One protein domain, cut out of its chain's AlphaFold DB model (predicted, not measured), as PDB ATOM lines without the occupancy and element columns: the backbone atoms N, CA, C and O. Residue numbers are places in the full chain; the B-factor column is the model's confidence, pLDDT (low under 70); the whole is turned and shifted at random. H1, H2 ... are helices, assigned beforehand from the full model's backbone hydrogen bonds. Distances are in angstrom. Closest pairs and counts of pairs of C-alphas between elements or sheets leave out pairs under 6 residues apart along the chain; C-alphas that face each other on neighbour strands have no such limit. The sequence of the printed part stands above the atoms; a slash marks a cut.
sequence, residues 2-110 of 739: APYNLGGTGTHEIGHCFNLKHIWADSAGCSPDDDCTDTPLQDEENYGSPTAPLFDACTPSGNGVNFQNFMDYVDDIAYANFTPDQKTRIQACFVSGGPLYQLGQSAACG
ATOM      1  N   ALA A   2     -87.342 433.499 -59.364       80.06
ATOM      2  CA  ALA A   2     -88.576 433.842 -58.646       80.06
ATOM      3  C   ALA A   2     -89.244 432.569 -58.081       80.06
ATOM      4  O   ALA A   2     -89.247 431.557 -58.793       80.06
ATOM      5  N   PRO A   3     -89.746 432.587 -56.831       80.06
ATOM      6  CA  PRO A   3     -89.959 433.759 -55.965       80.06
ATOM      7  C   PRO A   3     -88.766 434.193 -55.076       80.06
ATOM      8  O   PRO A   3     -88.920 435.135 -54.313       80.06
ATOM      9  N   TYR A   4     -87.579 433.584 -55.203       83.81
ATOM     10  CA  TYR A   4     -86.378 433.825 -54.373       83.81
ATOM     11  C   TYR A   4     -85.267 434.575 -55.138       83.81
ATOM     12  O   TYR A   4     -84.204 434.023 -55.450       83.81
ATOM     13  N   ASN A   5     -85.546 435.787 -55.621       81.94
ATOM     14  CA  ASN A   5     -84.624 436.524 -56.501       81.94
ATOM     15  C   ASN A   5     -84.445 438.013 -56.161       81.94
ATOM     16  O   ASN A   5     -83.993 438.766 -57.023       81.94
ATOM     17  N   LEU A   6     -84.797 438.429 -54.945       85.31
ATOM     18  CA  LEU A   6     -84.652 439.796 -54.433       85.31
ATOM     19  C   LEU A   6     -83.573 439.915 -53.340       85.31
ATOM     20  O   LEU A   6     -83.301 441.019 -52.878       85.31
ATOM     21  N   GLY A   7     -82.913 438.809 -52.973       85.12
ATOM     22  CA  GLY A   7     -81.733 438.793 -52.095       85.12
ATOM     23  C   GLY A   7     -82.009 438.357 -50.653       85.12
ATOM     24  O   GLY A   7     -81.072 438.278 -49.854       85.12
ATOM     25  N   GLY A   8     -83.258 438.025 -50.325       85.94
ATOM     26  CA  GLY A   8     -83.652 437.536 -49.005       85.94
ATOM     27  C   GLY A   8     -83.016 436.188 -48.675       85.94
ATOM     28  O   GLY A   8     -82.356 436.067 -47.648       85.94
ATOM     29  N   THR A   9     -83.050 435.237 -49.613       85.62
ATOM     30  CA  THR A   9     -82.335 433.952 -49.480       85.62
ATOM     31  C   THR A   9     -80.829 434.129 -49.272       85.62
ATOM     32  O   THR A   9     -80.222 433.428 -48.477       85.62
ATOM     33  N   GLY A  10     -80.191 435.102 -49.934       88.31
ATOM     34  CA  GLY A  10     -78.769 435.381 -49.686       88.31
ATOM     35  C   GLY A  10     -78.516 435.868 -48.257       88.31
ATOM     36  O   GLY A  10     -77.535 435.483 -47.627       88.31
ATOM     37  N   THR A  11     -79.428 436.685 -47.730       90.69
ATOM     38  CA  THR A  11     -79.378 437.189 -46.351       90.69
ATOM     39  C   THR A  11     -79.602 436.067 -45.330       90.69
ATOM     40  O   THR A  11     -78.906 436.030 -44.317       90.69
ATOM     41  N   HIS A  12     -80.497 435.125 -45.629       93.50
ATOM     42  CA  HIS A  12     -80.740 433.906 -44.853       93.50
ATOM     43  C   HIS A  12     -79.471 433.045 -44.709       93.50
ATOM     44  O   HIS A  12     -79.025 432.767 -43.596       93.50
ATOM     45  N   GLU A  13     -78.804 432.720 -45.823       91.94
ATOM     46  CA  GLU A  13     -77.566 431.920 -45.814       91.94
ATOM     47  C   GLU A  13     -76.421 432.615 -45.053       91.94
ATOM     48  O   GLU A  13     -75.622 431.989 -44.348       91.94
ATOM     49  N   ILE A  14     -76.350 433.946 -45.159       89.50
ATOM     50  CA  ILE A  14     -75.408 434.758 -44.380       89.50
ATOM     51  C   ILE A  14     -75.729 434.681 -42.878       89.50
ATOM     52  O   ILE A  14     -74.806 434.657 -42.063       89.50
ATOM     53  N   GLY A  15     -77.005 434.587 -42.499       90.81
ATOM     54  CA  GLY A  15     -77.430 434.352 -41.118       90.81
ATOM     55  C   GLY A  15     -76.797 433.091 -40.522       90.81
ATOM     56  O   GLY A  15     -76.205 433.157 -39.441       90.81
ATOM     57  N   HIS A  16     -76.800 431.972 -41.253       91.44
ATOM     58  CA  HIS A  16     -76.120 430.743 -40.823       91.44
ATOM     59  C   HIS A  16     -74.601 430.904 -40.710       91.44
ATOM     60  O   HIS A  16     -73.997 430.415 -39.751       91.44
ATOM     61  N   CYS A  17     -73.973 431.646 -41.632       86.94
ATOM     62  CA  CYS A  17     -72.544 431.976 -41.538       86.94
ATOM     63  C   CYS A  17     -72.203 432.726 -40.236       86.94
ATOM     64  O   CYS A  17     -71.084 432.620 -39.732       86.94
ATOM     65  N   PHE A  18     -73.176 433.449 -39.677       91.12
ATOM     66  CA  PHE A  18     -73.075 434.181 -38.417       91.12
ATOM     67  C   PHE A  18     -73.774 433.496 -37.242       91.12
ATOM     68  O   PHE A  18     -74.157 434.156 -36.273       91.12
ATOM     69  N   ASN A  19     -73.866 432.165 -37.290       88.69
ATOM     70  CA  ASN A  19     -74.309 431.339 -36.170       88.69
ATOM     71  C   ASN A  19     -75.766 431.609 -35.733       88.69
ATOM     72  O   ASN A  19     -76.096 431.507 -34.545       88.69
ATOM     73  N   LEU A  20     -76.636 431.949 -36.689       93.12
ATOM     74  CA  LEU A  20     -78.086 431.941 -36.501       93.12
ATOM     75  C   LEU A  20     -78.694 430.600 -36.929       93.12
ATOM     76  O   LEU A  20     -78.267 429.989 -37.914       93.12
ATOM     77  N   LYS A  21     -79.704 430.167 -36.176       92.62
ATOM     78  CA  LYS A  21     -80.570 429.023 -36.488       92.62
ATOM     79  C   LYS A  21     -81.852 429.516 -37.163       92.62
ATOM     80  O   LYS A  21     -82.161 430.705 -37.092       92.62
ATOM     81  N   HIS A  22     -82.604 428.605 -37.775       93.75
ATOM     82  CA  HIS A  22     -83.994 428.887 -38.131       93.75
ATOM     83  C   HIS A  22     -84.830 429.214 -36.897       93.75
ATOM     84  O   HIS A  22     -84.519 428.735 -35.806       93.75
ATOM     85  N   ILE A  23     -85.911 429.978 -37.078       90.38
ATOM     86  CA  ILE A  23     -86.778 430.417 -35.968       90.38
ATOM     87  C   ILE A  23     -87.559 429.274 -35.282       90.38
ATOM     88  O   ILE A  23     -88.115 429.476 -34.211       90.38
ATOM     89  N   TRP A  24     -87.545 428.063 -35.855       89.19
ATOM     90  CA  TRP A  24     -88.021 426.798 -35.254       89.19
ATOM     91  C   TRP A  24     -86.873 425.803 -34.957       89.19
ATOM     92  O   TRP A  24     -87.090 424.617 -34.721       89.19
ATOM     93  N   ALA A  25     -85.616 426.252 -35.037       83.50
ATOM     94  CA  ALA A  25     -84.411 425.473 -34.736       83.50
ATOM     95  C   ALA A  25     -84.319 424.088 -35.403       83.50
ATOM     96  O   ALA A  25     -83.856 423.120 -34.793       83.50
ATOM     97  N   ASP A  26     -84.738 424.005 -36.670       79.06
ATOM     98  CA  ASP A  26     -84.577 422.831 -37.540       79.06
ATOM     99  C   ASP A  26     -85.328 421.564 -37.102       79.06
ATOM    100  O   ASP A  26     -85.045 420.466 -37.593       79.06
ATOM    101  N   SER A  27     -86.288 421.673 -36.183       79.94
ATOM    102  CA  SER A  27     -87.108 420.529 -35.775       79.94
ATOM    103  C   SER A  27     -88.509 420.946 -35.353       79.94
ATOM    104  O   SER A  27     -88.671 421.932 -34.651       79.94
ATOM    105  N   ALA A  28     -89.511 420.165 -35.769       75.25
ATOM    106  CA  ALA A  28     -90.905 420.448 -35.455       75.25
ATOM    107  C   ALA A  28     -91.190 420.333 -33.946       75.25
ATOM    108  O   ALA A  28     -90.703 419.402 -33.283       75.25
ATOM    109  N   GLY A  29     -92.026 421.225 -33.417       77.94
ATOM    110  CA  GLY A  29     -92.456 421.240 -32.018       77.94
ATOM    111  C   GLY A  29     -92.079 422.519 -31.268       77.94
ATOM    112  O   GLY A  29     -91.081 423.160 -31.545       77.94
ATOM    113  N   CYS A  30     -92.800 422.828 -30.189       81.12
ATOM    114  CA  CYS A  30     -92.563 424.021 -29.357       81.12
ATOM    115  C   CYS A  30     -91.432 423.882 -28.318       81.12
ATOM    116  O   CYS A  30     -91.536 424.429 -27.221       81.12
ATOM    117  N   SER A  31     -90.408 423.066 -28.570       78.56
ATOM    118  CA  SER A  31     -89.317 422.834 -27.604       78.56
ATOM    119  C   SER A  31     -87.933 423.217 -28.131       78.56
ATOM    120  O   SER A  31     -87.128 423.679 -27.320       78.56
ATOM    121  N   PRO A  32     -87.600 422.978 -29.407       79.06
ATOM    122  CA  PRO A  32     -86.456 423.592 -30.066       79.06
ATOM    123  C   PRO A  32     -86.696 425.097 -30.233       79.06
ATOM    124  O   PRO A  32     -87.813 425.517 -30.504       79.06
ATOM    125  N   ASP A  33     -85.653 425.902 -30.043       81.31
ATOM    126  CA  ASP A  33     -85.715 427.361 -30.160       81.31
ATOM    127  C   ASP A  33     -84.429 427.893 -30.810       81.31
ATOM    128  O   ASP A  33     -83.374 427.236 -30.764       81.31
ATOM    129  N   ASP A  34     -84.505 429.068 -31.433       88.31
ATOM    130  CA  ASP A  34     -83.425 429.662 -32.240       88.31
ATOM    131  C   ASP A  34     -82.281 430.260 -31.395       88.31
ATOM    132  O   ASP A  34     -81.338 430.867 -31.917       88.31
ATOM    133  N   ASP A  35     -82.338 430.029 -30.082       89.56
ATOM    134  CA  ASP A  35     -81.493 430.596 -29.036       89.56
ATOM    135  C   ASP A  35     -81.512 432.143 -28.998       89.56
ATOM    136  O   ASP A  35     -80.535 432.751 -28.529       89.56
ATOM    137  N   CYS A  36     -82.578 432.778 -29.497       89.62
ATOM    138  CA  CYS A  36     -82.800 434.223 -29.450       89.62
ATOM    139  C   CYS A  36     -84.057 434.529 -28.628       89.62
ATOM    140  O   CYS A  36     -85.184 434.217 -28.990       89.62
ATOM    141  N   THR A  37     -83.862 435.197 -27.496       87.06
ATOM    142  CA  THR A  37     -84.894 435.407 -26.467       87.06
ATOM    143  C   THR A  37     -86.066 436.290 -26.898       87.06
ATOM    144  O   THR A  37     -87.093 436.323 -26.217       87.06
ATOM    145  N   ASP A  38     -85.906 437.037 -27.988       85.94
ATOM    146  CA  ASP A  38     -86.895 437.961 -28.535       85.94
ATOM    147  C   ASP A  38     -87.560 437.461 -29.828       85.94
ATOM    148  O   ASP A  38     -88.453 438.140 -30.348       85.94
ATOM    149  N   THR A  39     -87.174 436.283 -30.328       87.50
ATOM    150  CA  THR A  39     -87.880 435.605 -31.415       87.50
ATOM    151  C   THR A  39     -89.101 434.877 -30.834       87.50
ATOM    152  O   THR A  39     -88.968 434.112 -29.880       87.50
ATOM    153  N   PRO A  40     -90.325 435.113 -31.346       86.69
ATOM    154  CA  PRO A  40     -91.487 434.318 -30.960       86.69
ATOM    155  C   PRO A  40     -91.284 432.842 -31.307       86.69
ATOM    156  O   PRO A  40     -90.883 432.527 -32.424       86.69
ATOM    157  N   LEU A  41     -91.614 431.959 -30.364       86.69
ATOM    158  CA  LEU A  41     -91.476 430.516 -30.528       86.69
ATOM    159  C   LEU A  41     -92.369 429.996 -31.663       86.69
ATOM    160  O   LEU A  41     -93.548 430.352 -31.729       86.69
ATOM    161  N   GLN A  42     -91.824 429.123 -32.504       87.56
ATOM    162  CA  GLN A  42     -92.490 428.641 -33.710       87.56
ATOM    163  C   GLN A  42     -92.404 427.113 -33.828       87.56
ATOM    164  O   GLN A  42     -91.403 426.518 -33.440       87.56
ATOM    165  N   ASP A  43     -93.473 426.493 -34.332       85.94
ATOM    166  CA  ASP A  43     -93.640 425.036 -34.429       85.94
ATOM    167  C   ASP A  43     -92.945 424.453 -35.665       85.94
ATOM    168  O   ASP A  43     -92.240 423.455 -35.561       85.94
ATOM    169  N   GLU A  44     -93.143 425.078 -36.829       88.12
ATOM    170  CA  GLU A  44     -92.621 424.658 -38.138       88.12
ATOM    171  C   GLU A  44     -92.330 425.880 -39.023       88.12
ATOM    172  O   GLU A  44     -92.702 427.009 -38.695       88.12
ATOM    173  N   GLU A  45     -91.664 425.677 -40.158       90.75
ATOM    174  CA  GLU A  45     -91.399 426.731 -41.138       90.75
ATOM    175  C   GLU A  45     -92.663 427.323 -41.799       90.75
ATOM    176  O   GLU A  45     -93.716 426.684 -41.886       90.75
ATOM    177  N   ASN A  46     -92.539 428.525 -42.367       90.62
ATOM    178  CA  ASN A  46     -93.570 429.132 -43.208       90.62
ATOM    179  C   ASN A  46     -93.107 429.260 -44.663       90.62
ATOM    180  O   ASN A  46     -91.958 429.577 -44.944       90.62
ATOM    181  N   TYR A  47     -94.040 429.095 -45.605       91.62
ATOM    182  CA  TYR A  47     -93.795 429.255 -47.045       91.62
ATOM    183  C   TYR A  47     -94.753 430.277 -47.675       91.62
ATOM    184  O   TYR A  47     -95.840 430.549 -47.155       91.62
ATOM    185  N   GLY A  48     -94.390 430.800 -48.851       90.88
ATOM    186  CA  GLY A  48     -95.192 431.782 -49.586       90.88
ATOM    187  C   GLY A  48     -95.102 433.180 -48.970       90.88
ATOM    188  O   GLY A  48     -94.113 433.514 -48.331       90.88
ATOM    189  N   SER A  49     -96.142 434.003 -49.115       89.50
ATOM    190  CA  SER A  49     -96.214 435.341 -48.500       89.50
ATOM    191  C   SER A  49     -97.420 435.453 -47.554       89.50
ATOM    192  O   SER A  49     -98.441 436.034 -47.944       89.50
ATOM    193  N   PRO A  50     -97.347 434.891 -46.331       87.75
ATOM    194  CA  PRO A  50     -98.435 434.967 -45.361       87.75
ATOM    195  C   PRO A  50     -98.781 436.408 -44.959       87.75
ATOM    196  O   PRO A  50     -98.001 437.343 -45.135       87.75
ATOM    197  N   THR A  51     -99.969 436.593 -44.385       85.62
ATOM    198  CA  THR A  51    -100.420 437.882 -43.843       85.62
ATOM    199  C   THR A  51    -100.486 437.827 -42.325       85.62
ATOM    200  O   THR A  51    -101.052 436.887 -41.771       85.62
ATOM    201  N   ALA A  52     -99.971 438.856 -41.656       82.12
ATOM    202  CA  ALA A  52    -100.019 438.949 -40.203       82.12
ATOM    203  C   ALA A  52    -101.433 439.306 -39.677       82.12
ATOM    204  O   ALA A  52    -102.147 440.074 -40.331       82.12
ATOM    205  N   PRO A  53    -101.819 438.831 -38.475       84.31
ATOM    206  CA  PRO A  53    -101.076 437.880 -37.645       84.31
ATOM    207  C   PRO A  53    -101.254 436.434 -38.138       84.31
ATOM    208  O   PRO A  53    -102.360 436.023 -38.492       84.31
ATOM    209  N   LEU A  54    -100.165 435.667 -38.122       85.06
ATOM    210  CA  LEU A  54    -100.167 434.222 -38.351       85.06
ATOM    211  C   LEU A  54     -99.902 433.533 -37.010       85.06
ATOM    212  O   LEU A  54     -99.022 433.965 -36.275       85.06
ATOM    213  N   PHE A  55    -100.673 432.505 -36.670       88.81
ATOM    214  CA  PHE A  55    -100.562 431.798 -35.392       88.81
ATOM    215  C   PHE A  55    -100.295 430.318 -35.640       88.81
ATOM    216  O   PHE A  55    -100.835 429.754 -36.594       88.81
ATOM    217  N   ASP A  56     -99.543 429.691 -34.742       88.69
ATOM    218  CA  ASP A  56     -99.309 428.251 -34.726       88.69
ATOM    219  C   ASP A  56     -99.557 427.660 -33.324       88.69
ATOM    220  O   ASP A  56    -100.124 428.313 -32.438       88.69
ATOM    221  N   ALA A  57     -99.179 426.396 -33.118       86.88
ATOM    222  CA  ALA A  57     -99.354 425.717 -31.838       86.88
ATOM    223  C   ALA A  57     -98.494 426.324 -30.710       86.88
ATOM    224  O   ALA A  57     -98.871 426.216 -29.538       86.88
ATOM    225  N   CYS A  58     -97.374 426.967 -31.048       86.31
ATOM    226  CA  CYS A  58     -96.405 427.529 -30.107       86.31
ATOM    227  C   CYS A  58     -96.715 428.985 -29.745       86.31
ATOM    228  O   CYS A  58     -96.468 429.420 -28.618       86.31
ATOM    229  N   THR A  59     -97.356 429.712 -30.657       85.06
ATOM    230  CA  THR A  59     -97.847 431.082 -30.486       85.06
ATOM    231  C   THR A  59     -99.334 431.182 -30.848       85.06
ATOM    232  O   THR A  59     -99.707 431.846 -31.811       85.06
ATOM    233  N   PRO A  60    -100.248 430.598 -30.045       84.44
ATOM    234  CA  PRO A  60    -101.683 430.585 -30.353       84.44
ATOM    235  C   PRO A  60    -102.397 431.931 -30.109       84.44
ATOM    236  O   PRO A  60    -103.609 432.038 -30.290       84.44
ATOM    237  N   SER A  61    -101.689 432.954 -29.619       81.50
ATOM    238  CA  SER A  61    -102.240 434.280 -29.307       81.50
ATOM    239  C   SER A  61    -101.142 435.353 -29.287       81.50
ATOM    240  O   SER A  61     -99.956 435.035 -29.328       81.50
ATOM    241  N   GLY A  62    -101.519 436.633 -29.197       80.31
ATOM    242  CA  GLY A  62    -100.569 437.752 -29.180       80.31
ATOM    243  C   GLY A  62    -100.212 438.232 -30.587       80.31
ATOM    244  O   GLY A  62    -101.106 438.396 -31.415       80.31
ATOM    245  N   ASN A  63     -98.924 438.478 -30.844       77.31
ATOM    246  CA  ASN A  63     -98.438 438.990 -32.134       77.31
ATOM    247  C   ASN A  63     -98.256 437.894 -33.204       77.31
ATOM    248  O   ASN A  63     -98.033 438.232 -34.363       77.31
ATOM    249  N   GLY A  64     -98.393 436.616 -32.830       84.44
ATOM    250  CA  GLY A  64     -98.207 435.482 -33.733       84.44
ATOM    251  C   GLY A  64     -96.741 435.142 -34.010       84.44
ATOM    252  O   GLY A  64     -95.841 435.661 -33.343       84.44
ATOM    253  N   VAL A  65     -96.526 434.266 -34.990       88.06
ATOM    254  CA  VAL A  65     -95.202 433.839 -35.456       88.06
ATOM    255  C   VAL A  65     -94.497 434.949 -36.232       88.06
ATOM    256  O   VAL A  65     -95.133 435.775 -36.896       88.06
ATOM    257  N   ASN A  66     -93.164 434.956 -36.199       88.88
ATOM    258  CA  ASN A  66     -92.350 435.948 -36.902       88.88
ATOM    259  C   ASN A  66     -91.967 435.473 -38.313       88.88
ATOM    260  O   ASN A  66     -90.791 435.429 -38.661       88.88
ATOM    261  N   PHE A  67     -92.967 435.154 -39.143       90.06
ATOM    262  CA  PHE A  67     -92.744 434.597 -40.486       90.06
ATOM    263  C   PHE A  67     -91.960 435.522 -41.437       90.06
ATOM    264  O   PHE A  67     -91.489 435.093 -42.480       90.06
ATOM    265  N   GLN A  68     -91.842 436.812 -41.107       91.38
ATOM    266  CA  GLN A  68     -91.093 437.806 -41.884       91.38
ATOM    267  C   GLN A  68     -89.591 437.805 -41.551       91.38
ATOM    268  O   GLN A  68     -88.825 438.587 -42.124       91.38
ATOM    269  N   ASN A  69     -89.160 436.975 -40.599       92.12
ATOM    270  CA  ASN A  69     -87.762 436.859 -40.224       92.12
ATOM    271  C   ASN A  69     -86.944 436.270 -41.380       92.12
ATOM    272  O   ASN A  69     -87.372 435.316 -42.026       92.12
ATOM    273  N   PHE A  70     -85.741 436.794 -41.619       93.94
ATOM    274  CA  PHE A  70     -84.823 436.236 -42.619       93.94
ATOM    275  C   PHE A  70     -84.464 434.769 -42.356       93.94
ATOM    276  O   PHE A  70     -84.103 434.074 -43.295       93.94
ATOM    277  N   MET A  71     -84.595 434.286 -41.119       93.81
ATOM    278  CA  MET A  71     -84.385 432.886 -40.745       93.81
ATOM    279  C   MET A  71     -85.649 432.005 -40.902       93.81
ATOM    280  O   MET A  71     -85.749 430.976 -40.235       93.81
ATOM    281  N   ASP A  72     -86.601 432.396 -41.763       92.50
ATOM    282  CA  ASP A  72     -87.750 431.583 -42.219       92.50
ATOM    283  C   ASP A  72     -87.671 431.257 -43.734       92.50
ATOM    284  O   ASP A  72     -86.729 431.681 -44.408       92.50
ATOM    285  N   TYR A  73     -88.626 430.500 -44.287       92.44
ATOM    286  CA  TYR A  73     -88.662 430.029 -45.688       92.44
ATOM    287  C   TYR A  73     -89.724 430.706 -46.572       92.44
ATOM    288  O   TYR A  73     -90.039 430.233 -47.676       92.44
ATOM    289  N   VAL A  74     -90.263 431.837 -46.116       91.75
ATOM    290  CA  VAL A  74     -91.211 432.644 -46.888       91.75
ATOM    291  C   VAL A  74     -90.586 433.165 -48.189       91.75
ATOM    292  O   VAL A  74     -89.370 433.213 -48.354       91.75
ATOM    293  N   ASP A  75     -91.427 433.550 -49.146       91.81
ATOM    294  CA  ASP A  75     -90.987 434.148 -50.407       91.81
ATOM    295  C   ASP A  75     -90.174 435.428 -50.145       91.81
ATOM    296  O   ASP A  75     -90.454 436.160 -49.195       91.81
ATOM    297  N   ASP A  76     -89.233 435.776 -51.035       87.38
ATOM    298  CA  ASP A  76     -88.303 436.896 -50.800       87.38
ATOM    299  C   ASP A  76     -89.004 438.241 -50.508       87.38
ATOM    300  O   ASP A  76     -88.442 439.109 -49.846       87.38
ATOM    301  N   ILE A  77     -90.228 438.422 -51.017       85.94
ATOM    302  CA  ILE A  77     -91.053 439.622 -50.815       85.94
ATOM    303  C   ILE A  77     -91.584 439.765 -49.379       85.94
ATOM    304  O   ILE A  77     -91.970 440.862 -48.980       85.94
ATOM    305  N   ALA A  78     -91.638 438.670 -48.620       84.50
ATOM    306  CA  ALA A  78     -92.174 438.627 -47.264       84.50
ATOM    307  C   ALA A  78     -91.093 438.792 -46.184       84.50
ATOM    308  O   ALA A  78     -91.433 439.125 -45.048       84.50
ATOM    309  N   TYR A  79     -89.810 438.616 -46.522       85.25
ATOM    310  CA  TYR A  79     -88.719 438.890 -45.592       85.25
ATOM    311  C   TYR A  79     -88.630 440.373 -45.235       85.25
ATOM    312  O   TYR A  79     -88.701 441.248 -46.100       85.25
ATOM    313  N   ALA A  80     -88.403 440.664 -43.958       83.81
ATOM    314  CA  ALA A  80     -88.334 442.033 -43.467       83.81
ATOM    315  C   ALA A  80     -87.241 442.275 -42.420       83.81
ATOM    316  O   ALA A  80     -86.755 443.407 -42.322       83.81
ATOM    317  N   ASN A  81     -86.875 441.286 -41.591       85.38
ATOM    318  CA  ASN A  81     -86.052 441.578 -40.415       85.38
ATOM    319  C   ASN A  81     -85.218 440.409 -39.853       85.38
ATOM    320  O   ASN A  81     -85.463 439.238 -40.103       85.38
ATOM    321  N   PHE A  82     -84.224 440.790 -39.046       90.75
ATOM    322  CA  PHE A  82     -83.678 439.990 -37.947       90.75
ATOM    323  C   PHE A  82     -84.109 440.645 -36.634       90.75
ATOM    324  O   PHE A  82     -84.197 441.885 -36.567       90.75
ATOM    325  N   THR A  83     -84.302 439.856 -35.581       87.44
ATOM    326  CA  THR A  83     -84.576 440.389 -34.243       87.44
ATOM    327  C   THR A  83     -83.332 441.065 -33.636       87.44
ATOM    328  O   THR A  83     -82.200 440.856 -34.096       87.44
ATOM    329  N   PRO A  84     -83.500 441.950 -32.638       88.94
ATOM    330  CA  PRO A  84     -82.379 442.505 -31.878       88.94
ATOM    331  C   PRO A  84     -81.407 441.463 -31.293       88.94
ATOM    332  O   PRO A  84     -80.190 441.671 -31.380       88.94
ATOM    333  N   ASP A  85     -81.893 440.353 -30.736       88.75
ATOM    334  CA  ASP A  85     -81.026 439.315 -30.158       88.75
ATOM    335  C   ASP A  85     -80.268 438.544 -31.254       88.75
ATOM    336  O   ASP A  85     -79.050 438.366 -31.166       88.75
ATOM    337  N   GLN A  86     -80.918 438.245 -32.387       92.94
ATOM    338  CA  GLN A  86     -80.248 437.692 -33.575       92.94
ATOM    339  C   GLN A  86     -79.102 438.599 -34.062       92.94
ATOM    340  O   GLN A  86     -77.990 438.135 -34.323       92.94
ATOM    341  N   LYS A  87     -79.308 439.922 -34.109       90.56
ATOM    342  CA  LYS A  87     -78.236 440.882 -34.448       90.56
ATOM    343  C   LYS A  87     -77.096 440.861 -33.432       90.56
ATOM    344  O   LYS A  87     -75.930 440.958 -33.819       90.56
ATOM    345  N   THR A  88     -77.416 440.718 -32.149       90.25
ATOM    346  CA  THR A  88     -76.420 440.626 -31.073       90.25
ATOM    347  C   THR A  88     -75.558 439.370 -31.230       90.25
ATOM    348  O   THR A  88     -74.332 439.447 -31.126       90.25
ATOM    349  N   ARG A  89     -76.162 438.228 -31.581       90.19
ATOM    350  CA  ARG A  89     -75.435 436.978 -31.872       90.19
ATOM    351  C   ARG A  89     -74.534 437.087 -33.101       90.19
ATOM    352  O   ARG A  89     -73.387 436.640 -33.043       90.19
ATOM    353  N   ILE A  90     -74.997 437.745 -34.167       90.56
ATOM    354  CA  ILE A  90     -74.161 438.031 -35.345       90.56
ATOM    355  C   ILE A  90     -72.915 438.823 -34.926       90.56
ATOM    356  O   ILE A  90     -71.789 438.451 -35.259       90.56
ATOM    357  N   GLN A  91     -73.089 439.894 -34.150       89.81
ATOM    358  CA  GLN A  91     -71.973 440.720 -33.681       89.81
ATOM    359  C   GLN A  91     -71.003 439.935 -32.787       89.81
ATOM    360  O   GLN A  91     -69.786 440.106 -32.898       89.81
ATOM    361  N   ALA A  92     -71.515 439.020 -31.958       88.56
ATOM    362  CA  ALA A  92     -70.700 438.163 -31.100       88.56
ATOM    363  C   ALA A  92     -69.753 437.227 -31.880       88.56
ATOM    364  O   ALA A  92     -68.744 436.782 -31.332       88.56
ATOM    365  N   CYS A  93     -70.004 436.967 -33.168       86.94
ATOM    366  CA  CYS A  93     -69.082 436.182 -33.994       86.94
ATOM    367  C   CYS A  93     -67.728 436.878 -34.218       86.94
ATOM    368  O   CYS A  93     -66.719 436.197 -34.421       86.94
ATOM    369  N   PHE A  94     -67.701 438.212 -34.158       84.56
ATOM    370  CA  PHE A  94     -66.537 439.040 -34.488       84.56
ATOM    371  C   PHE A  94     -65.775 439.574 -33.274       84.56
ATOM    372  O   PHE A  94     -64.660 440.070 -33.426       84.56
ATOM    373  N   VAL A  95     -66.357 439.512 -32.075       84.88
ATOM    374  CA  VAL A  95     -65.677 439.961 -30.852       84.88
ATOM    375  C   VAL A  95     -64.642 438.932 -30.391       84.88
ATOM    376  O   VAL A  95     -64.689 437.765 -30.776       84.88
ATOM    377  N   SER A  96     -63.690 439.358 -29.557       79.06
ATOM    378  CA  SER A  96     -62.626 438.485 -29.046       79.06
ATOM    379  C   SER A  96     -63.190 437.212 -28.401       79.06
ATOM    380  O   SER A  96     -64.012 437.283 -27.491       79.06
ATOM    381  N   GLY A  97     -62.743 436.050 -28.884       78.50
ATOM    382  CA  GLY A  97     -63.254 434.733 -28.478       78.50
ATOM    383  C   GLY A  97     -64.395 434.186 -29.347       78.50
ATOM    384  O   GLY A  97     -64.730 433.011 -29.216       78.50
ATOM    385  N   GLY A  98     -64.947 434.992 -30.256       82.12
ATOM    386  CA  GLY A  98     -65.952 434.575 -31.229       82.12
ATOM    387  C   GLY A  98     -65.382 433.692 -32.354       82.12
ATOM    388  O   GLY A  98     -64.183 433.752 -32.651       82.12
ATOM    389  N   PRO A  99     -66.226 432.873 -33.007       77.12
ATOM    390  CA  PRO A  99     -65.807 431.914 -34.034       77.12
ATOM    391  C   PRO A  99     -65.120 432.543 -35.257       77.12
ATOM    392  O   PRO A  99     -64.213 431.929 -35.816       77.12
ATOM    393  N   LEU A 100     -65.490 433.765 -35.660       78.19
ATOM    394  CA  LEU A 100     -64.900 434.438 -36.827       78.19
ATOM    395  C   LEU A 100     -63.729 435.366 -36.468       78.19
ATOM    396  O   LEU A 100     -62.933 435.707 -37.341       78.19
ATOM    397  N   TYR A 101     -63.550 435.709 -35.188       78.00
ATOM    398  CA  TYR A 101     -62.417 436.513 -34.710       78.00
ATOM    399  C   TYR A 101     -61.055 435.852 -34.999       78.00
ATOM    400  O   TYR A 101     -60.076 436.526 -35.314       78.00
ATOM    401  N   GLN A 102     -60.987 434.518 -34.941       68.00
ATOM    402  CA  GLN A 102     -59.741 433.762 -35.133       68.00
ATOM    403  C   GLN A 102     -59.265 433.717 -36.593       68.00
ATOM    404  O   GLN A 102     -58.068 433.569 -36.840       68.00
ATOM    405  N   LEU A 103     -60.164 433.895 -37.569       67.31
ATOM    406  CA  LEU A 103     -59.787 433.948 -38.987       67.31
ATOM    407  C   LEU A 103     -58.899 435.163 -39.291       67.31
ATOM    408  O   LEU A 103     -57.972 435.053 -40.091       67.31
ATOM    409  N   GLY A 104     -59.112 436.283 -38.591       60.62
ATOM    410  CA  GLY A 104     -58.269 437.479 -38.684       60.62
ATOM    411  C   GLY A 104     -56.882 437.341 -38.040       60.62
ATOM    412  O   GLY A 104     -56.067 438.246 -38.180       60.62
ATOM    413  N   GLN A 105     -56.600 436.232 -37.346       63.78
ATOM    414  CA  GLN A 105     -55.336 436.002 -36.629       63.78
ATOM    415  C   GLN A 105     -54.525 434.805 -37.162       63.78
ATOM    416  O   GLN A 105     -53.546 434.389 -36.543       63.78
ATOM    417  N   SER A 106     -54.909 434.228 -38.305       60.50
ATOM    418  CA  SER A 106     -54.238 433.047 -38.860       60.50
ATOM    419  C   SER A 106     -52.834 433.350 -39.409       60.50
ATOM    420  O   SER A 106     -52.658 434.194 -40.286       60.50
ATOM    421  N   ALA A 107     -51.832 432.585 -38.958       55.62
ATOM    422  CA  ALA A 107     -50.428 432.688 -39.383       55.62
ATOM    423  C   ALA A 107     -50.121 432.052 -40.759       55.62
ATOM    424  O   ALA A 107     -48.978 432.091 -41.213       55.62
ATOM    425  N   ALA A 108     -51.115 431.470 -41.441       55.88
ATOM    426  CA  ALA A 108     -50.941 430.873 -42.772       55.88
ATOM    427  C   ALA A 108     -50.695 431.913 -43.889       55.88
ATOM    428  O   ALA A 108     -50.365 431.542 -45.011       55.88
ATOM    429  N   CYS A 109     -50.812 433.205 -43.575       51.75
ATOM    430  CA  CYS A 109     -50.511 434.330 -44.457       51.75
ATOM    431  C   CYS A 109     -49.241 435.061 -43.969       51.75
ATOM    432  O   CYS A 109     -49.278 436.233 -43.600       51.75
ATOM    433  N   GLY A 110     -48.119 434.338 -43.861       56.53
ATOM    434  CA  GLY A 110     -46.844 434.914 -43.427       56.53
ATOM    435  C   GLY A 110     -46.399 436.047 -44.354       56.53
ATOM    436  O   GLY A 110     -46.265 435.853 -45.558       56.53
TER     437      GLY A 110
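What this domain is: This is residues 2 to 110 of the 739 residues of the protein "PKD domain-containing protein" of Bacteroidetes bacterium (UniProt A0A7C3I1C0). Little regular structure is present: a lopsided body of loops, made by residues 18 to 83, has H1 and H2 converging beside it like a loose V, and the stretch through H3 makes a thin arm whose end, residues 105 to 110, sticks out. The printed part has 109 residues, with 24 in three named helices, H1, H2 and H3 in chain order, and no named strand; the class is all helix. It is only just compact, close to loose, with a radius of gyration of the C-alphas of 15.7 A, and elongated, spanning 55 by 33 by 22 A.

Where its parts are: H1, residues 8 to 17, begins at C-alpha 8 (-83.652, 437.536, -49.005) and is 14.5 A long. H2, residues 84 to 92, is 12.5 A long. H3, residues 101 to 105, ends at C-alpha 105 (-55.336, 436.002, -36.629).

How they stand to each other: H1 and H2 are close but not clearly touching; their closest C-alphas, of Gly 15 and Ile 90, are 7.6 A apart. They run the same way at a steep tilt of 50 degrees. H3 is apart from both. Residues 47 to 48 pair with residues 73 to 74, parallel. Every O i to N i+4 pair is within hydrogen-bond range in H1 and H2; H3 has 0 of 1, but 2 of 2 O i to N i+3 pairs.

The domain as a whole: The farthest C-alphas, of Ser 61 and Gly 110, are 57.2 A apart. The printed part has no cut. The link from H1 to H2 is long, 66 residues. Residues 102 to 110 have pLDDT under 70.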